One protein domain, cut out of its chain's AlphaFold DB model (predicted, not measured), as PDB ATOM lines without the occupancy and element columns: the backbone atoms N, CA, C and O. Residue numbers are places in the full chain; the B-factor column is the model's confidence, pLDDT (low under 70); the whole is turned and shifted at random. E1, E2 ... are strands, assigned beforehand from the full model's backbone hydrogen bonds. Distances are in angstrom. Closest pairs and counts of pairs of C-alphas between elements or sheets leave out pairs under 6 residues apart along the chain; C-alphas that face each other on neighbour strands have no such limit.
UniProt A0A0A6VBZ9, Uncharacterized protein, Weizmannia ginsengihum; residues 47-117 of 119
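Overview. This is residues 47 to 117 of the 119 residues of an uncharacterized protein of Weizmannia ginsengihum (UniProt A0A0A6VBZ9). A strongly twisted sheet of three strands, E1, E2 and E7, makes one long wall, and a two-stranded ribbon folds back across from it, as in a loose, only partly face-to-face sandwich. The ribbon is the small pair E3 and E6 near one end, continued by the hairpin E4 and E5. The 71 printed residues include seven named strands, E1 to E7 in order, and no named helix: the class is all strand. Sheet orders are E1 - E2 - E7, E3 - E6 and E4 - E5, all antiparallel. The whole is only just loose, close to compact, with a radius of gyration of the C-alphas of 13.5 A and spans of 43 by 21 by 20 A.

Arrangement. E1, residues 47 to 55, forms a hairpin with E2, residues 61 to 69; N 49 and O 66 are 2.8 A apart, within hydrogen-bond range. E3, residues 75 to 77, runs on into E4, residues 80 to 85, at 45 degrees. E4 and E5, residues 91 to 96, form a hairpin, with N 84 and O 92 2.8 A apart. E6, residues 101 to 103, is antiparallel to E3, with N 75 and O 103 2.8 A apart. E7, residues 108 to 115, is antiparallel to E2 at 156 degrees, with N 63 and O 113 2.8 A apart. E4 is apart from E1, E2 and E7; the closest C-alphas of E5 and E7, Asn 94 and Phe 115, are 7.4 A apart.

Along the chain. E1 begins at C-alpha 47 (-0.350, 27.398, 124.094) and spans 24.5 A. E2 spans 25.2 A, E4 16.2 A and E5 15.9 A; E3 and E6 have three residues each. E7 spans 22.5 A and ends at C-alpha 115 (-8.457, 14.475, 139.174).

Size, cuts and confidence. The C-alphas farthest apart, of Lys 72 and Ser 88, are 43.6 A apart. The printed part has no cut, and its links between named strands are tight. Mean pLDDT of the printed part is 80.5; residues 96 to 100 and residue 117 are under 70.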
ATOM      1  N   ASN A  47      -1.043  27.325 122.812       82.81
ATOM      2  CA  ASN A  47      -0.350  27.398 124.094       82.81
ATOM      3  C   ASN A  47      -1.263  26.862 125.198       82.81
ATOM      4  O   ASN A  47      -2.395  27.317 125.346       82.81
ATOM      5  N   VAL A  48      -0.761  25.918 125.992       79.62
ATOM      6  CA  VAL A  48      -1.437  25.415 127.193       79.62
ATOM      7  C   VAL A  48      -0.581  25.788 128.394       79.62
ATOM      8  O   VAL A  48       0.597  25.442 128.452       79.62
ATOM      9  N   ILE A  49      -1.168  26.532 129.324       83.81
ATOM     10  CA  ILE A  49      -0.509  27.070 130.511       83.81
ATOM     11  C   ILE A  49      -1.196  26.474 131.735       83.81
ATOM     12  O   ILE A  49      -2.420  26.512 131.854       83.81
ATOM     13  N   LEU A  50      -0.401  25.924 132.646       80.94
ATOM     14  CA  LEU A  50      -0.876  25.496 133.954       80.94
ATOM     15  C   LEU A  50      -1.002  26.733 134.850       80.94
ATOM     16  O   LEU A  50      -0.005  27.398 135.112       80.94
ATOM     17  N   GLU A  51      -2.214  27.049 135.300       83.69
ATOM     18  CA  GLU A  51      -2.457  28.233 136.134       83.69
ATOM     19  C   GLU A  51      -2.380  27.879 137.615       83.69
ATOM     20  O   GLU A  51      -1.656  28.509 138.381       83.69
ATOM     21  N   THR A  52      -3.128  26.856 138.032       81.38
ATOM     22  CA  THR A  52      -3.209  26.475 139.444       81.38
ATOM     23  C   THR A  52      -3.401  24.980 139.600       81.38
ATOM     24  O   THR A  52      -4.178  24.378 138.862       81.38
ATOM     25  N   VAL A  53      -2.787  24.415 140.636       80.94
ATOM     26  CA  VAL A  53      -3.049  23.061 141.129       80.94
ATOM     27  C   VAL A  53      -3.414  23.192 142.600       80.94
ATOM     28  O   VAL A  53      -2.666  23.796 143.366       80.94
ATOM     29  N   ARG A  54      -4.572  22.670 143.006       81.31
ATOM     30  CA  ARG A  54      -5.012  22.703 144.405       81.31
ATOM     31  C   ARG A  54      -5.593  21.364 144.826       81.31
ATOM     32  O   ARG A  54      -6.326  20.737 144.068       81.31
ATOM     33  N   LYS A  55      -5.326  20.958 146.063       75.75
ATOM     34  CA  LYS A  55      -6.012  19.827 146.688       75.75
ATOM     35  C   LYS A  55      -7.414  20.266 147.113       75.75
ATOM     36  O   LYS A  55      -7.564  21.313 147.741       75.75
ATOM     37  N   ILE A  56      -8.425  19.483 146.766       81.50
ATOM     38  CA  ILE A  56      -9.813  19.687 147.192       81.50
ATOM     39  C   ILE A  56     -10.214  18.587 148.194       81.50
ATOM     40  O   ILE A  56      -9.522  17.568 148.302       81.50
ATOM     41  N   PRO A  57     -11.280  18.789 148.993       75.19
ATOM     42  CA  PRO A  57     -11.747  17.778 149.938       75.19
ATOM     43  C   PRO A  57     -12.029  16.436 149.249       75.19
ATOM     44  O   PRO A  57     -12.515  16.409 148.122       75.19
ATOM     45  N   GLY A  58     -11.733  15.329 149.937       72.00
ATOM     46  CA  GLY A  58     -11.917  13.977 149.394       72.00
ATOM     47  C   GLY A  58     -10.719  13.417 148.619       72.00
ATOM     48  O   GLY A  58     -10.897  12.493 147.846       72.00
ATOM     49  N   GLY A  59      -9.517  13.978 148.791       71.50
ATOM     50  CA  GLY A  59      -8.290  13.439 148.181       71.50
ATOM     51  C   GLY A  59      -8.059  13.860 146.728       71.50
ATOM     52  O   GLY A  59      -6.965  13.673 146.210       71.50
ATOM     53  N   ASN A  60      -9.033  14.511 146.095       79.31
ATOM     54  CA  ASN A  60      -8.930  14.942 144.705       79.31
ATOM     55  C   ASN A  60      -8.045  16.190 144.541       79.31
ATOM     56  O   ASN A  60      -7.839  16.988 145.464       79.31
ATOM     57  N   ILE A  61      -7.560  16.392 143.322       80.56
ATOM     58  CA  ILE A  61      -6.810  17.569 142.899       80.56
ATOM     59  C   ILE A  61      -7.580  18.282 141.803       80.56
ATOM     60  O   ILE A  61      -7.941  17.692 140.796       80.56
ATOM     61  N   SER A  62      -7.783  19.577 141.991       84.38
ATOM     62  CA  SER A  62      -8.364  20.463 140.997       84.38
ATOM     63  C   SER A  62      -7.240  21.216 140.293       84.38
ATOM     64  O   SER A  62      -6.438  21.904 140.936       84.38
ATOM     65  N   VAL A  63      -7.165  21.065 138.976       84.81
ATOM     66  CA  VAL A  63      -6.201  21.744 138.114       84.81
ATOM     67  C   VAL A  63      -6.935  22.731 137.224       84.81
ATOM     68  O   VAL A  63      -7.893  22.386 136.533       84.81
ATOM     69  N   THR A  64      -6.435  23.959 137.199       87.69
ATOM     70  CA  THR A  64      -6.861  24.974 136.242       87.69
ATOM     71  C   THR A  64      -5.804  25.084 135.159       87.69
ATOM     72  O   THR A  64      -4.637  25.376 135.444       87.69
ATOM     73  N   ILE A  65      -6.221  24.894 133.913       87.19
ATOM     74  CA  ILE A  65      -5.386  25.119 132.737       87.19
ATOM     75  C   ILE A  65      -5.972  26.253 131.902       87.19
ATOM     76  O   ILE A  65      -7.186  26.357 131.722       87.19
ATOM     77  N   ARG A  66      -5.103  27.106 131.370       88.31
ATOM     78  CA  ARG A  66      -5.444  28.094 130.352       88.31
ATOM     79  C   ARG A  66      -4.987  27.579 129.003       88.31
ATOM     80  O   ARG A  66      -3.801  27.332 128.798       88.31
ATOM     81  N   CYS A  67      -5.915  27.456 128.074       88.88
ATOM     82  CA  CYS A  67      -5.616  27.084 126.705       88.88
ATOM     83  C   CYS A  67      -5.843  28.297 125.802       88.88
ATOM     84  O   CYS A  67      -6.903  28.921 125.837       88.88
ATOM     85  N   ILE A  68      -4.833  28.628 125.004       89.12
ATOM     86  CA  ILE A  68      -4.820  29.764 124.089       89.12
ATOM     87  C   ILE A  68      -4.592  29.212 122.686       89.12
ATOM     88  O   ILE A  68      -3.503  28.725 122.374       89.12
ATOM     89  N   ASN A  69      -5.621  29.270 121.852       89.38
ATOM     90  CA  ASN A  69      -5.558  28.898 120.450       89.38
ATOM     91  C   ASN A  69      -5.331  30.157 119.613       89.38
ATOM     92  O   ASN A  69      -6.262  30.892 119.340       89.38
ATOM     93  N   ASN A  70      -4.097  30.386 119.181       85.81
ATOM     94  CA  ASN A  70      -3.739  31.468 118.263       85.81
ATOM     95  C   ASN A  70      -3.863  31.045 116.787       85.81
ATOM     96  O   ASN A  70      -3.394  31.749 115.894       85.81
ATOM     97  N   SER A  71      -4.415  29.861 116.518       83.69
ATOM     98  CA  SER A  71      -4.638  29.363 115.166       83.69
ATOM     99  C   SER A  71      -5.950  29.892 114.592       83.69
ATOM    100  O   SER A  71      -6.900  30.152 115.329       83.69
ATOM    101  N   LYS A  72      -6.015  29.942 113.256       83.62
ATOM    102  CA  LYS A  72      -7.235  30.231 112.484       83.62
ATOM    103  C   LYS A  72      -8.245  29.073 112.471       83.62
ATOM    104  O   LYS A  72      -9.329  29.188 111.902       83.62
ATOM    105  N   TYR A  73      -7.877  27.932 113.044       84.75
ATOM    106  CA  TYR A  73      -8.664  26.705 113.070       84.75
ATOM    107  C   TYR A  73      -9.145  26.410 114.489       84.75
ATOM    108  O   TYR A  73      -8.505  26.777 115.473       84.75
ATOM    109  N   SER A  74     -10.274  25.712 114.601       85.56
ATOM    110  CA  SER A  74     -10.682  25.143 115.888       85.56
ATOM    111  C   SER A  74      -9.831  23.917 116.209       85.56
ATOM    112  O   SER A  74      -9.516  23.133 115.315       85.56
ATOM    113  N   LEU A  75      -9.498  23.745 117.480       85.19
ATOM    114  CA  LEU A  75      -8.718  22.632 117.999       85.19
ATOM    115  C   LEU A  75      -9.540  21.863 119.028       85.19
ATOM    116  O   LEU A  75     -10.267  22.448 119.829       85.19
ATOM    117  N   GLU A  76      -9.392  20.548 119.016       84.88
ATOM    118  CA  GLU A  76      -9.947  19.655 120.024       84.88
ATOM    119  C   GLU A  76      -8.786  19.039 120.801       84.88
ATOM    120  O   GLU A  76      -7.827  18.541 120.209       84.88
ATOM    121  N   LEU A  77      -8.837  19.138 122.127       78.25
ATOM    122  CA  LEU A  77      -7.860  18.519 123.011       78.25
ATOM    123  C   LEU A  77      -8.472  17.227 123.520       78.25
ATOM    124  O   LEU A  77      -9.374  17.266 124.346       78.25
ATOM    125  N   SER A  78      -7.985  16.103 123.004       78.31
ATOM    126  CA  SER A  78      -8.539  14.779 123.306       78.31
ATOM    127  C   SER A  78      -7.832  14.078 124.469       78.31
ATOM    128  O   SER A  78      -8.350  13.102 124.996       78.31
ATOM    129  N   TYR A  79      -6.649  14.551 124.875       76.56
ATOM    130  CA  TYR A  79      -5.818  13.874 125.870       76.56
ATOM    131  C   TYR A  79      -4.998  14.863 126.702       76.56
ATOM    132  O   TYR A  79      -4.315  15.735 126.156       76.56
ATOM    133  N   PHE A  80      -5.023  14.679 128.023       75.69
ATOM    134  CA  PHE A  80      -4.093  15.296 128.960       75.69
ATOM    135  C   PHE A  80      -3.423  14.228 129.814       75.69
ATOM    136  O   PHE A  80      -4.084  13.417 130.459       75.69
ATOM    137  N   LYS A  81      -2.094  14.301 129.885       75.31
ATOM    138  CA  LYS A  81      -1.308  13.571 130.872       75.31
ATOM    139  C   LYS A  81      -0.962  14.504 132.018       75.31
ATOM    140  O   LYS A  81      -0.207  15.457 131.813       75.31
ATOM    141  N   LEU A  82      -1.492  14.234 133.206       75.81
ATOM    142  CA  LEU A  82      -1.088  14.943 134.412       75.81
ATOM    143  C   LEU A  82      -0.108  14.074 135.199       75.81
ATOM    144  O   LEU A  82      -0.422  12.946 135.570       75.81
ATOM    145  N   THR A  83       1.074  14.618 135.464       80.19
ATOM    146  CA  THR A  83       2.088  13.989 136.311       80.19
ATOM    147  C   THR A  83       2.373  14.920 137.477       80.19
ATOM    148  O   THR A  83       2.821  16.047 137.279       80.19
ATOM    149  N   LEU A  84       2.078  14.454 138.684       75.75
ATOM    150  CA  LEU A  84       2.298  15.171 139.930       75.75
ATOM    151  C   LEU A  84       3.395  14.465 140.711       75.75
ATOM    152  O   LEU A  84       3.357  13.247 140.846       75.75
ATOM    153  N   THR A  85       4.337  15.227 141.247       81.12
ATOM    154  CA  THR A  85       5.396  14.699 142.107       81.12
ATOM    155  C   THR A  85       5.273  15.358 143.469       81.12
ATOM    156  O   THR A  85       5.185  16.584 143.537       81.12
ATOM    157  N   ASP A  86       5.218  14.563 144.534       78.56
ATOM    158  CA  ASP A  86       5.185  15.082 145.902       78.56
ATOM    159  C   ASP A  86       6.591  15.411 146.438       78.56
ATOM    160  O   ASP A  86       7.611  15.100 145.816       78.56
ATOM    161  N   ASP A  87       6.653  16.032 147.619       81.38
ATOM    162  CA  ASP A  87       7.911  16.422 148.276       81.38
ATOM    163  C   ASP A  87       8.787  15.220 148.677       81.38
ATOM    164  O   ASP A  87       9.974  15.373 148.959       81.38
ATOM    165  N   SER A  88       8.209  14.015 148.709       83.88
ATOM    166  CA  SER A  88       8.919  12.757 148.971       83.88
ATOM    167  C   SER A  88       9.416  12.086 147.684       83.88
ATOM    168  O   SER A  88      10.083  11.054 147.749       83.88
ATOM    169  N   GLY A  89       9.121  12.669 146.518       80.50
ATOM    170  CA  GLY A  89       9.486  12.149 145.205       80.50
ATOM    171  C   GLY A  89       8.526  11.095 144.650       80.50
ATOM    172  O   GLY A  89       8.823  10.518 143.603       80.50
ATOM    173  N   ASN A  90       7.385  10.834 145.298       78.06
ATOM    174  CA  ASN A  90       6.380   9.929 144.747       78.06
ATOM    175  C   ASN A  90       5.680  10.598 143.569       78.06
ATOM    176  O   ASN A  90       5.314  11.773 143.626       78.06
ATOM    177  N   VAL A  91       5.475   9.823 142.506       79.00
ATOM    178  CA  VAL A  91       4.888  10.304 141.259       79.00
ATOM    179  C   VAL A  91       3.487   9.729 141.094       79.00
ATOM    180  O   VAL A  91       3.307   8.516 141.034       79.00
ATOM    181  N   TYR A  92       2.512  10.613 140.934       74.31
ATOM    182  CA  TYR A  92       1.132  10.291 140.603       74.31
ATOM    183  C   TYR A  92       0.883  10.686 139.150       74.31
ATOM    184  O   TYR A  92       0.933  11.866 138.796       74.31
ATOM    185  N   CYS A  93       0.642   9.699 138.289       70.12
ATOM    186  CA  CYS A  93       0.243   9.933 136.903       70.12
ATOM    187  C   CYS A  93      -1.239   9.627 136.744       70.12
ATOM    188  O   CYS A  93      -1.678   8.543 137.119       70.12
ATOM    189  N   ASN A  94      -1.984  10.555 136.151       71.06
ATOM    190  CA  ASN A  94      -3.353  10.306 135.734       71.06
ATOM    191  C   ASN A  94      -3.516  10.718 134.266       71.06
ATOM    192  O   ASN A  94      -3.221  11.858 133.888       71.06
ATOM    193  N   ASP A  95      -3.940   9.756 133.452       71.38
ATOM    194  CA  ASP A  95      -4.260   9.943 132.044       71.38
ATOM    195  C   ASP A  95      -5.744  10.291 131.954       71.38
ATOM    196  O   ASP A  95      -6.601   9.501 132.352       71.38
ATOM    197  N   VAL A  96      -6.053  11.489 131.461       67.19
ATOM    198  CA  VAL A  96      -7.433  11.964 131.366       67.19
ATOM    199  C   VAL A  96      -7.764  12.280 129.923       67.19
ATOM    200  O   VAL A  96      -7.061  13.029 129.244       67.19
ATOM    201  N   GLU A  97      -8.883  11.721 129.483       69.12
ATOM    202  CA  GLU A  97      -9.531  12.053 128.224       69.12
ATOM    203  C   GLU A  97     -10.607  13.108 128.503       69.12
ATOM    204  O   GLU A  97     -11.729  12.778 128.901       69.12
ATOM    205  N   PRO A  98     -10.288  14.405 128.369       68.12
ATOM    206  CA  PRO A  98     -11.286  15.458 128.453       68.12
ATOM    207  C   PRO A  98     -12.227  15.355 127.249       68.12
ATOM    208  O   PRO A  98     -12.010  15.980 126.216       68.12
ATOM    209  N   SER A  99     -13.317  14.611 127.373       64.12
ATOM    210  CA  SER A  99     -14.231  14.339 126.258       64.12
ATOM    211  C   SER A  99     -14.856  15.582 125.592       64.12
ATOM    212  O   SER A  99     -15.607  15.431 124.640       64.12
ATOM    213  N   ASN A 100     -14.603  16.805 126.087       66.06
ATOM    214  CA  ASN A 100     -15.297  18.031 125.683       66.06
ATOM    215  C   ASN A 100     -14.422  19.303 125.597       66.06
ATOM    216  O   ASN A 100     -14.967  20.411 125.608       66.06
ATOM    217  N   ILE A 101     -13.086  19.214 125.534       80.56
ATOM    218  CA  ILE A 101     -12.256  20.431 125.421       80.56
ATOM    219  C   ILE A 101     -12.069  20.816 123.951       80.56
ATOM    220  O   ILE A 101     -11.173  20.338 123.259       80.56
ATOM    221  N   ARG A 102     -12.917  21.740 123.485       85.88
ATOM    222  CA  ARG A 102     -12.827  22.362 122.160       85.88
ATOM    223  C   ARG A 102     -12.511  23.848 122.283       85.88
ATOM    224  O   ARG A 102     -13.228  24.585 122.958       85.88
ATOM    225  N   LEU A 103     -11.452  24.271 121.604       88.00
ATOM    226  CA  LEU A 103     -11.009  25.655 121.490       88.00
ATOM    227  C   LEU A 103     -11.274  26.158 120.078       88.00
ATOM    228  O   LEU A 103     -10.732  25.639 119.105       88.00
ATOM    229  N   ASN A 104     -12.094  27.187 119.957       89.31
ATOM    230  CA  ASN A 104     -12.330  27.891 118.711       89.31
ATOM    231  C   ASN A 104     -11.090  28.692 118.290       89.31
ATOM    232  O   ASN A 104     -10.135  28.853 119.051       89.31
ATOM    233  N   SER A 105     -11.101  29.159 117.043       88.12
ATOM    234  CA  SER A 105     -10.057  30.024 116.489       88.12
ATOM    235  C   SER A 105      -9.870  31.273 117.350       88.12
ATOM    236  O   SER A 105     -10.860  31.892 117.734       88.12
ATOM    237  N   GLU A 106      -8.618  31.656 117.605       87.81
ATOM    238  CA  GLU A 106      -8.253  32.862 118.373       87.81
ATOM    239  C   GLU A 106      -8.854  32.916 119.798       87.81
ATOM    240  O   GLU A 106      -8.999  33.984 120.395       87.81
ATOM    241  N   GLU A 107      -9.208  31.758 120.370       88.44
ATOM    242  CA  GLU A 107      -9.835  31.658 121.690       88.44
ATOM    243  C   GLU A 107      -8.802  31.525 122.819       88.44
ATOM    244  O   GLU A 107      -7.843  30.754 122.740       88.44
ATOM    245  N   ASN A 108      -9.047  32.232 123.924       90.88
ATOM    246  CA  ASN A 108      -8.341  32.078 125.193       90.88
ATOM    247  C   ASN A 108      -9.347  31.676 126.273       90.88
ATOM    248  O   ASN A 108     -10.246  32.456 126.601       90.88
ATOM    249  N   LYS A 109      -9.207  30.465 126.815       88.81
ATOM    250  CA  LYS A 109     -10.194  29.887 127.727       88.81
ATOM    251  C   LYS A 109      -9.551  29.119 128.871       88.81
ATOM    252  O   LYS A 109      -8.528  28.455 128.708       88.81
ATOM    253  N   LEU A 110     -10.193  29.210 130.032       88.88
ATOM    254  CA  LEU A 110      -9.855  28.431 131.216       88.88
ATOM    255  C   LEU A 110     -10.686  27.152 131.256       88.88
ATOM    256  O   LEU A 110     -11.899  27.178 131.040       88.88
ATOM    257  N   TYR A 111     -10.016  26.055 131.579       85.69
ATOM    258  CA  TYR A 111     -10.629  24.773 131.873       85.69
ATOM    259  C   TYR A 111     -10.272  24.356 133.291       85.69
ATOM    260  O   TYR A 111      -9.139  24.537 133.743       85.69
ATOM    261  N   PHE A 112     -11.262  23.795 133.969       85.44
ATOM    262  CA  PHE A 112     -11.154  23.292 135.328       85.44
ATOM    263  C   PHE A 112     -11.330  21.784 135.257       85.44
ATOM    264  O   PHE A 112     -12.352  21.302 134.769       85.44
ATOM    265  N   LEU A 113     -10.297  21.063 135.666       82.50
ATOM    266  CA  LEU A 113     -10.218  19.616 135.577       82.50
ATOM    267  C   LEU A 113      -9.951  19.069 136.972       82.50
ATOM    268  O   LEU A 113      -8.948  19.418 137.594       82.50
ATOM    269  N   ASP A 114     -10.848  18.216 137.452       81.50
ATOM    270  CA  ASP A 114     -10.695  17.552 138.739       81.50
ATOM    271  C   ASP A 114     -10.192  16.121 138.517       81.50
ATOM    272  O   ASP A 114     -10.735  15.366 137.712       81.50
ATOM    273  N   PHE A 115      -9.138  15.758 139.239       77.38
ATOM    274  CA  PHE A 115      -8.457  14.475 139.174       77.38
ATOM    275  C   PHE A 115      -8.604  13.779 140.520       77.38
ATOM    276  O   PHE A 115      -8.247  14.344 141.555       77.38
ATOM    277  N   ALA A 116      -9.084  12.540 140.514       74.25
ATOM    278  CA  ALA A 116      -8.983  11.694 141.691       74.25
ATOM    279  C   ALA A 116      -7.535  11.218 141.838       74.25
ATOM    280  O   ALA A 116      -6.968  10.649 140.899       74.25
ATOM    281  N   LEU A 117      -6.931  11.477 142.996       69.25
ATOM    282  CA  LEU A 117      -5.767  10.712 143.422       69.25
ATOM    283  C   LEU A 117      -6.327   9.409 143.992       69.25
ATOM    284  O   LEU A 117      -7.167   9.465 144.886       69.25
TER     285      LEU A 117